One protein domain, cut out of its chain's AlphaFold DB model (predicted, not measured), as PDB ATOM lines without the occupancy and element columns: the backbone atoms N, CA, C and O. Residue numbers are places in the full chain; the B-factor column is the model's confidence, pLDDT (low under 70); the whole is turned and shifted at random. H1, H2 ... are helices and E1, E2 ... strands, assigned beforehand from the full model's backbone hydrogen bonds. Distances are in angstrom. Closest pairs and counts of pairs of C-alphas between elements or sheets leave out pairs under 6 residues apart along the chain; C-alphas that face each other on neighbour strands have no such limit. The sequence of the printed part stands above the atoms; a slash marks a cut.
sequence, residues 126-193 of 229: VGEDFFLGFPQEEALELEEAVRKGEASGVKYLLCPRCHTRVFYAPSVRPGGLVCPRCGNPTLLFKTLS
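What this domain is: This is residues 126 to 193 of the 229 residues of an uncharacterized protein of Thermus tengchongensis (UniProt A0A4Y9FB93). A small twisted sheet of four short strands has one helix, H1, over one face at its E1 edge, two layers in all, with a long loop between E3 and E4. The 68 printed residues run E1, H1, E2, E3, E4; the mixed sheet's order is E1, E3, E2, E4. The class is mixed, helices and strands, with under half of the residues in named elements; the whole is compact, radius of gyration of the C-alphas 11.2 A, spans 28 by 21 by 20 A.

How they stand to each other: Begin at E1, residues 129 to 132, parallel to E3, residues 165 to 168; N 132 and O 167, 2.8 A apart, are within hydrogen-bond range. H1, residues 136 to 147, every O i to N i+4 pair within range, is on the sheet at a height of 9.3 A, over E1; their closest C-alphas, Phe 131 and Ala 139, are 5.9 A apart. E2, residues 155 to 158, forms a hairpin with E3, N 157 to O 166 2.8 A, and is antiparallel to E4, residues 188 to 191, N 158 to O 188 2.8 A.

Where its parts are: Find E1 starting at C-alpha 129 (14.031, 11.457, 13.136); H1 runs 16.5 A from C-alpha 136; E4 ends at C-alpha 191 (7.850, 3.281, 3.276).

The domain as a whole: The printed part has no cut; the link E3 to E4, residues 169 to 187, is long; no printed residue is under 70 in pLDDT.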
ATOM      1  N   VAL A 126      18.683  13.398  13.750       86.25
ATOM      2  CA  VAL A 126      18.631  14.635  12.963       86.25
ATOM      3  C   VAL A 126      17.195  15.142  13.011       86.25
ATOM      4  O   VAL A 126      16.265  14.460  12.587       86.25
ATOM      5  N   GLY A 127      16.999  16.318  13.611       85.19
ATOM      6  CA  GLY A 127      15.659  16.831  13.900       85.19
ATOM      7  C   GLY A 127      14.865  15.885  14.814       85.19
ATOM      8  O   GLY A 127      15.296  15.550  15.925       85.19
ATOM      9  N   GLU A 128      13.688  15.460  14.354       85.06
ATOM     10  CA  GLU A 128      12.811  14.532  15.087       85.06
ATOM     11  C   GLU A 128      13.053  13.052  14.750       85.06
ATOM     12  O   GLU A 128      12.564  12.168  15.469       85.06
ATOM     13  N   ASP A 129      13.832  12.783  13.702       90.75
ATOM     14  CA  ASP A 129      14.031  11.457  13.136       90.75
ATOM     15  C   ASP A 129      15.375  10.847  13.541       90.75
ATOM     16  O   ASP A 129      16.346  11.536  13.860       90.75
ATOM     17  N   PHE A 130      15.421   9.516  13.531       91.62
ATOM     18  CA  PHE A 130      16.624   8.743  13.825       91.62
ATOM     19  C   PHE A 130      17.110   8.026  12.571       91.62
ATOM     20  O   PHE A 130      16.310   7.454  11.833       91.62
ATOM     21  N   PHE A 131      18.422   8.008  12.369       90.50
ATOM     22  CA  PHE A 131      19.076   7.456  11.189       90.50
ATOM     23  C   PHE A 131      20.067   6.385  11.615       90.50
ATOM     24  O   PHE A 131      21.030   6.645  12.334       90.50
ATOM     25  N   LEU A 132      19.798   5.153  11.200       87.88
ATOM     26  CA  LEU A 132      20.501   3.963  11.635       87.88
ATOM     27  C   LEU A 132      21.382   3.414  10.511       87.88
ATOM     28  O   LEU A 132      20.877   3.021   9.461       87.88
ATOM     29  N   GLY A 133      22.694   3.358  10.740       80.69
ATOM     30  CA  GLY A 133      23.662   2.878   9.746       80.69
ATOM     31  C   GLY A 133      23.946   3.862   8.611       80.69
ATOM     32  O   GLY A 133      24.536   3.460   7.614       80.69
ATOM     33  N   PHE A 134      23.538   5.124   8.772       80.31
ATOM     34  CA  PHE A 134      23.950   6.237   7.921       80.31
ATOM     35  C   PHE A 134      25.071   7.026   8.614       80.31
ATOM     36  O   PHE A 134      24.973   7.255   9.826       80.31
ATOM     37  N   PRO A 135      26.113   7.472   7.893       80.62
ATOM     38  CA  PRO A 135      27.001   8.513   8.392       80.62
ATOM     39  C   PRO A 135      26.228   9.828   8.584       80.62
ATOM     40  O   PRO A 135      25.167  10.039   7.995       80.62
ATOM     41  N   GLN A 136      26.753  10.723   9.423       80.00
ATOM     42  CA  GLN A 136      26.058  11.959   9.807       80.00
ATOM     43  C   GLN A 136      25.704  12.853   8.608       80.00
ATOM     44  O   GLN A 136      24.626  13.439   8.587       80.00
ATOM     45  N   GLU A 137      26.589  12.940   7.616       81.75
ATOM     46  CA  GLU A 137      26.375  13.731   6.398       81.75
ATOM     47  C   GLU A 137      25.210  13.171   5.565       81.75
ATOM     48  O   GLU A 137      24.267  13.900   5.269       81.75
ATOM     49  N   GLU A 138      25.190  11.861   5.299       83.94
ATOM     50  CA  GLU A 138      24.079  11.207   4.586       83.94
ATOM     51  C   GLU A 138      22.755  11.286   5.362       83.94
ATOM     52  O   GLU A 138      21.687  11.419   4.765       83.94
ATOM     53  N   ALA A 139      22.799  11.223   6.697       88.75
ATOM     54  CA  ALA A 139      21.611  11.385   7.534       88.75
ATOM     55  C   ALA A 139      21.006  12.794   7.403       88.75
ATOM     56  O   ALA A 139      19.785  12.929   7.354       88.75
ATOM     57  N   LEU A 140      21.848  13.832   7.319       89.69
ATOM     58  CA  LEU A 140      21.413  15.213   7.085       89.69
ATOM     59  C   LEU A 140      20.804  15.385   5.691       89.69
ATOM     60  O   LEU A 140      19.740  15.986   5.561       89.69
ATOM     61  N   GLU A 141      21.444  14.835   4.658       89.81
ATOM     62  CA  GLU A 141      20.925  14.882   3.286       89.81
ATOM     63  C   GLU A 141      19.577  14.168   3.162       89.81
ATOM     64  O   GLU A 141      18.645  14.684   2.538       89.81
ATOM     65  N   LEU A 142      19.450  12.996   3.789       89.00
ATOM     66  CA  LEU A 142      18.210  12.239   3.775       89.00
ATOM     67  C   LEU A 142      17.103  12.968   4.538       89.00
ATOM     68  O   LEU A 142      15.980  13.022   4.050       89.00
ATOM     69  N   GLU A 143      17.393  13.549   5.700       91.25
ATOM     70  CA  GLU A 143      16.411  14.333   6.451       91.25
ATOM     71  C   GLU A 143      15.913  15.545   5.648       91.25
ATOM     72  O   GLU A 143      14.705  15.785   5.578       91.25
ATOM     73  N   GLU A 144      16.812  16.238   4.949       89.81
ATOM     74  CA  GLU A 144      16.458  17.349   4.068       89.81
ATOM     75  C   GLU A 144      15.588  16.879   2.885       89.81
ATOM     76  O   GLU A 144      14.575  17.509   2.568       89.81
ATOM     77  N   ALA A 145      15.916  15.740   2.265       86.06
ATOM     78  CA  ALA A 145      15.104  15.137   1.206       86.06
ATOM     79  C   ALA A 145      13.721  14.687   1.716       86.06
ATOM     80  O   ALA A 145      12.719  14.809   1.007       86.06
ATOM     81  N   VAL A 146      13.633  14.196   2.957       87.44
ATOM     82  CA  VAL A 146      12.360  13.873   3.621       87.44
ATOM     83  C   VAL A 146      11.538  15.139   3.835       87.44
ATOM     84  O   VAL A 146      10.343  15.136   3.535       87.44
ATOM     85  N   ARG A 147      12.161  16.231   4.291       84.06
ATOM     86  CA  ARG A 147      11.493  17.530   4.462       84.06
ATOM     87  C   ARG A 147      10.986  18.112   3.144       84.06
ATOM     88  O   ARG A 147       9.898  18.682   3.123       84.06
ATOM     89  N   LYS A 148      11.731  17.932   2.051       83.31
ATOM     90  CA  LYS A 148      11.341  18.358   0.694       83.31
ATOM     91  C   LYS A 148      10.321  17.437   0.018       83.31
ATOM     92  O   LYS A 148       9.812  17.779  -1.042       83.31
ATOM     93  N   GLY A 149      10.015  16.277   0.605       82.25
ATOM     94  CA  GLY A 149       9.151  15.270  -0.020       82.25
ATOM     95  C   GLY A 149       9.808  14.527  -1.191       82.25
ATOM     96  O   GLY A 149       9.129  13.821  -1.933       82.25
ATOM     97  N   GLU A 150      11.126  14.651  -1.346       84.00
ATOM     98  CA  GLU A 150      11.922  14.045  -2.420       84.00
ATOM     99  C   GLU A 150      12.367  12.610  -2.071       84.00
ATOM    100  O   GLU A 150      12.720  11.828  -2.951       84.00
ATOM    101  N   ALA A 151      12.279  12.213  -0.797       84.19
ATOM    102  CA  ALA A 151      12.680  10.895  -0.287       84.19
ATOM    103  C   ALA A 151      11.629   9.774  -0.494       84.19
ATOM    104  O   ALA A 151      11.440   8.904   0.363       84.19
ATOM    105  N   SER A 152      10.916   9.782  -1.623       84.19
ATOM    106  CA  SER A 152       9.937   8.736  -1.951       84.19
ATOM    107  C   SER A 152      10.588   7.352  -2.042       84.19
ATOM    108  O   SER A 152      11.688   7.186  -2.565       84.19
ATOM    109  N   GLY A 153       9.899   6.328  -1.543       83.38
ATOM    110  CA  GLY A 153      10.360   4.940  -1.562       83.38
ATOM    111  C   GLY A 153      11.330   4.582  -0.434       83.38
ATOM    112  O   GLY A 153      11.652   3.404  -0.259       83.38
ATOM    113  N   VAL A 154      11.759   5.553   0.376       88.06
ATOM    114  CA  VAL A 154      12.665   5.305   1.502       88.06
ATOM    115  C   VAL A 154      11.940   4.535   2.605       88.06
ATOM    116  O   VAL A 154      10.840   4.884   3.035       88.06
ATOM    117  N   LYS A 155      12.562   3.454   3.077       91.00
ATOM    118  CA  LYS A 155      12.012   2.606   4.139       91.00
ATOM    119  C   LYS A 155      12.389   3.149   5.510       91.00
ATOM    120  O   LYS A 155      13.515   3.578   5.736       91.00
ATOM    121  N   TYR A 156      11.447   3.072   6.439       93.06
ATOM    122  CA  TYR A 156      11.654   3.464   7.824       93.06
ATOM    123  C   TYR A 156      10.813   2.602   8.761       93.06
ATOM    124  O   TYR A 156       9.873   1.910   8.360       93.06
ATOM    125  N   LEU A 157      11.181   2.626  10.032       93.12
ATOM    126  CA  LEU A 157      10.436   2.024  11.119       93.12
ATOM    127  C   LEU A 157       9.678   3.114  11.869       93.12
ATOM    128  O   LEU A 157      10.259   4.127  12.246       93.12
ATOM    129  N   LEU A 158       8.384   2.911  12.103       93.69
ATOM    130  CA  LEU A 158       7.544   3.822  12.872       93.69
ATOM    131  C   LEU A 158       7.232   3.218  14.239       93.69
ATOM    132  O   LEU A 158       6.686   2.117  14.329       93.69
ATOM    133  N   CYS A 159       7.520   3.956  15.306       91.19
ATOM    134  CA  CYS A 159       7.081   3.577  16.639       91.19
ATOM    135  C   CYS A 159       5.595   3.928  16.838       91.19
ATOM    136  O   CYS A 159       5.262   5.111  16.844       91.19
ATOM    137  N   PRO A 160       4.696   2.962  17.096       90.44
ATOM    138  CA  PRO A 160       3.282   3.255  17.338       90.44
ATOM    139  C   PRO A 160       3.020   3.951  18.685       90.44
ATOM    140  O   PRO A 160       1.933   4.472  18.899       90.44
ATOM    141  N   ARG A 161       3.991   3.953  19.613       88.75
ATOM    142  CA  ARG A 161       3.827   4.529  20.959       88.75
ATOM    143  C   ARG A 161       4.149   6.023  21.015       88.75
ATOM    144  O   ARG A 161       3.453   6.769  21.690       88.75
ATOM    145  N   CYS A 162       5.227   6.444  20.358       89.00
ATOM    146  CA  CYS A 162       5.716   7.827  20.398       89.00
ATOM    147  C   CYS A 162       5.934   8.439  19.009       89.00
ATOM    148  O   CYS A 162       6.571   9.481  18.905       89.00
ATOM    149  N   HIS A 163       5.454   7.777  17.951       88.06
ATOM    150  CA  HIS A 163       5.529   8.210  16.549       88.06
ATOM    151  C   HIS A 163       6.937   8.483  16.004       88.06
ATOM    152  O   HIS A 163       7.087   8.992  14.900       88.06
ATOM    153  N   THR A 164       7.980   8.083  16.733       90.81
ATOM    154  CA  THR A 164       9.367   8.223  16.287       90.81
ATOM    155  C   THR A 164       9.601   7.419  15.015       90.81
ATOM    156  O   THR A 164       9.307   6.217  14.984       90.81
ATOM    157  N   ARG A 165      10.153   8.077  13.992       93.06
ATOM    158  CA  ARG A 165      10.610   7.440  12.758       93.06
ATOM    159  C   ARG A 165      12.088   7.090  12.885       93.06
ATOM    160  O   ARG A 165      12.887   7.884  13.375       93.06
ATOM    161  N   VAL A 166      12.430   5.884  12.455       91.88
ATOM    162  CA  VAL A 166      13.803   5.387  12.404       91.88
ATOM    163  C   VAL A 166      14.085   4.937  10.978       91.88
ATOM    164  O   VAL A 166      13.619   3.882  10.541       91.88
ATOM    165  N   PHE A 167      14.812   5.756  10.234       92.38
ATOM    166  CA  PHE A 167      15.358   5.406   8.932       92.38
ATOM    167  C   PHE A 167      16.534   4.458   9.126       92.38
ATOM    168  O   PHE A 167      17.298   4.597  10.079       92.38
ATOM    169  N   TYR A 168      16.681   3.478   8.243       90.00
ATOM    170  CA  TYR A 168      17.770   2.511   8.320       90.00
ATOM    171  C   TYR A 168      18.403   2.301   6.947       90.00
ATOM    172  O   TYR A 168      17.702   2.209   5.937       90.00
ATOM    173  N   ALA A 169      19.732   2.244   6.916       85.62
ATOM    174  CA  ALA A 169      20.484   2.015   5.694       85.62
ATOM    175  C   ALA A 169      20.261   0.580   5.175       85.62
ATOM    176  O   ALA A 169      19.958  -0.321   5.963       85.62
ATOM    177  N   PRO A 170      20.448   0.313   3.869       79.56
ATOM    178  CA  PRO A 170      20.291  -1.033   3.304       79.56
ATOM    179  C   PRO A 170      21.206  -2.095   3.933       79.56
ATOM    180  O   PRO A 170      20.887  -3.282   3.909       79.56
ATOM    181  N   SER A 171      22.342  -1.670   4.493       75.38
ATOM    182  CA  SER A 171      23.294  -2.508   5.231       75.38
ATOM    183  C   SER A 171      22.759  -2.981   6.587       75.38
ATOM    184  O   SER A 171      23.256  -3.965   7.135       75.38
ATOM    185  N   VAL A 172      21.732  -2.319   7.125       77.88
ATOM    186  CA  VAL A 172      21.169  -2.608   8.442       77.88
ATOM    187  C   VAL A 172      20.012  -3.588   8.324       77.88
ATOM    188  O   VAL A 172      19.080  -3.407   7.541       77.88
ATOM    189  N   ARG A 173      20.030  -4.628   9.164       79.06
ATOM    190  CA  ARG A 173      18.883  -5.524   9.330       79.06
ATOM    191  C   ARG A 173      17.915  -4.915  10.347       79.06
ATOM    192  O   ARG A 173      18.260  -4.842  11.520       79.06
ATOM    193  N   PRO A 174      16.690  -4.542   9.947       77.88
ATOM    194  CA  PRO A 174      15.747  -3.873  10.844       77.88
ATOM    195  C   PRO A 174      15.067  -4.809  11.859       77.88
ATOM    196  O   PRO A 174      14.304  -4.361  12.715       77.88
ATOM    197  N   GLY A 175      15.290  -6.123  11.754       75.00
ATOM    198  CA  GLY A 175      14.683  -7.117  12.635       75.00
ATOM    199  C   GLY A 175      15.244  -7.042  14.054       75.00
ATOM    200  O   GLY A 175      16.446  -7.182  14.245       75.00
ATOM    201  N   GLY A 176      14.361  -6.866  15.041       74.38
ATOM    202  CA  GLY A 176      14.731  -6.815  16.460       74.38
ATOM    203  C   GLY A 176      15.130  -5.430  16.977       74.38
ATOM    204  O   GLY A 176      15.500  -5.320  18.142       74.38
ATOM    205  N   LEU A 177      15.026  -4.381  16.152       81.88
ATOM    206  CA  LEU A 177      15.276  -3.010  16.592       81.88
ATOM    207  C   LEU A 177      14.198  -2.523  17.563       81.88
ATOM    208  O   LEU A 177      13.002  -2.750  17.369       81.88
ATOM    209  N   VAL A 178      14.638  -1.795  18.586       82.75
ATOM    210  CA  VAL A 178      13.771  -1.128  19.559       82.75
ATOM    211  C   VAL A 178      13.722   0.370  19.283       82.75
ATOM    212  O   VAL A 178      14.654   0.952  18.737       82.75
ATOM    213  N   CYS A 179      12.623   1.022  19.657       83.38
ATOM    214  CA  CYS A 179      12.512   2.468  19.528       83.38
ATOM    215  C   CYS A 179      13.610   3.165  20.354       83.38
ATOM    216  O   CYS A 179      13.613   2.993  21.575       83.38
ATOM    217  N   PRO A 180      14.455   4.023  19.753       83.19
ATOM    218  CA  PRO A 180      15.530   4.700  20.483       83.19
ATOM    219  C   PRO A 180      15.002   5.703  21.519       83.19
ATOM    220  O   PRO A 180      15.682   6.014  22.487       83.19
ATOM    221  N   ARG A 181      13.762   6.191  21.353       84.25
ATOM    222  CA  ARG A 181      13.151   7.176  22.255       84.25
ATOM    223  C   ARG A 181      12.427   6.558  23.453       84.25
ATOM    224  O   ARG A 181      12.507   7.093  24.551       84.25
ATOM    225  N   CYS A 182      11.669   5.476  23.255       82.81
ATOM    226  CA  CYS A 182      10.805   4.904  24.303       82.81
ATOM    227  C   CYS A 182      11.032   3.410  24.582       82.81
ATOM    228  O   CYS A 182      10.274   2.813  25.348       82.81
ATOM    229  N   GLY A 183      12.018   2.791  23.927       82.44
ATOM    230  CA  GLY A 183      12.367   1.379  24.098       82.44
ATOM    231  C   GLY A 183      11.341   0.383  23.551       82.44
ATOM    232  O   GLY A 183      11.477  -0.813  23.785       82.44
ATOM    233  N   ASN A 184      10.299   0.834  22.843       80.38
ATOM    234  CA  ASN A 184       9.264  -0.056  22.317       80.38
ATOM    235  C   ASN A 184       9.831  -1.016  21.245       80.38
ATOM    236  O   ASN A 184      10.307  -0.521  20.222       80.38
ATOM    237  N   PRO A 185       9.737  -2.350  21.417       83.62
ATOM    238  CA  PRO A 185      10.259  -3.322  20.452       83.62
ATOM    239  C   PRO A 185       9.336  -3.556  19.246       83.62
ATOM    240  O   PRO A 185       9.736  -4.178  18.266       83.62
ATOM    241  N   THR A 186       8.084  -3.093  19.300       88.50
ATOM    242  CA  THR A 186       7.091  -3.304  18.237       88.50
ATOM    243  C   THR A 186       7.079  -2.134  17.258       88.50
ATOM    244  O   THR A 186       6.207  -1.267  17.292       88.50
ATOM    245  N   LEU A 187       8.084  -2.082  16.388       90.19
ATOM    246  CA  LEU A 187       8.173  -1.074  15.333       90.19
ATOM    247  C   LEU A 187       7.438  -1.523  14.062       90.19
ATOM    248  O   LEU A 187       7.463  -2.696  13.692       90.19
ATOM    249  N   LEU A 188       6.781  -0.581  13.382       91.19
ATOM    250  CA  LEU A 188       6.037  -0.835  12.150       91.19
ATOM    251  C   LEU A 188       6.885  -0.508  10.926       91.19
ATOM    252  O   LEU A 188       7.402   0.599  10.805       91.19
ATOM    253  N   PHE A 189       6.952  -1.439   9.980       91.50
ATOM    254  CA  PHE A 189       7.581  -1.203   8.687       91.50
ATOM    255  C   PHE A 189       6.735  -0.260   7.848       91.50
ATOM    256  O   PHE A 189       5.566  -0.532   7.559       91.50
ATOM    257  N   LYS A 190       7.341   0.854   7.455       91.44
ATOM    258  CA  LYS A 190       6.737   1.841   6.577       91.44
ATOM    259  C   LYS A 190       7.704   2.196   5.461       91.44
ATOM    260  O   LYS A 190       8.915   1.989   5.532       91.44
ATOM    261  N   THR A 191       7.126   2.713   4.398       89.12
ATOM    262  CA  THR A 191       7.850   3.281   3.276       89.12
ATOM    263  C   THR A 191       7.284   4.666   3.102       89.12
ATOM    264  O   THR A 191       6.065   4.829   3.176       89.12
ATOM    265  N   LEU A 192       8.155   5.659   2.942       85.56
ATOM    266  CA  LEU A 192       7.718   6.977   2.533       85.56
ATOM    267  C   LEU A 192       7.068   6.792   1.175       85.56
ATOM    268  O   LEU A 192       7.723   6.481   0.183       85.56
ATOM    269  N   SER A 193       5.750   6.899   1.145       77.19
ATOM    270  CA  SER A 193       5.073   7.166  -0.104       77.19
ATOM    271  C   SER A 193       5.647   8.476  -0.622       77.19
ATOM    272  O   SER A 193       5.824   9.411   0.166       77.19
TER     273      SER A 193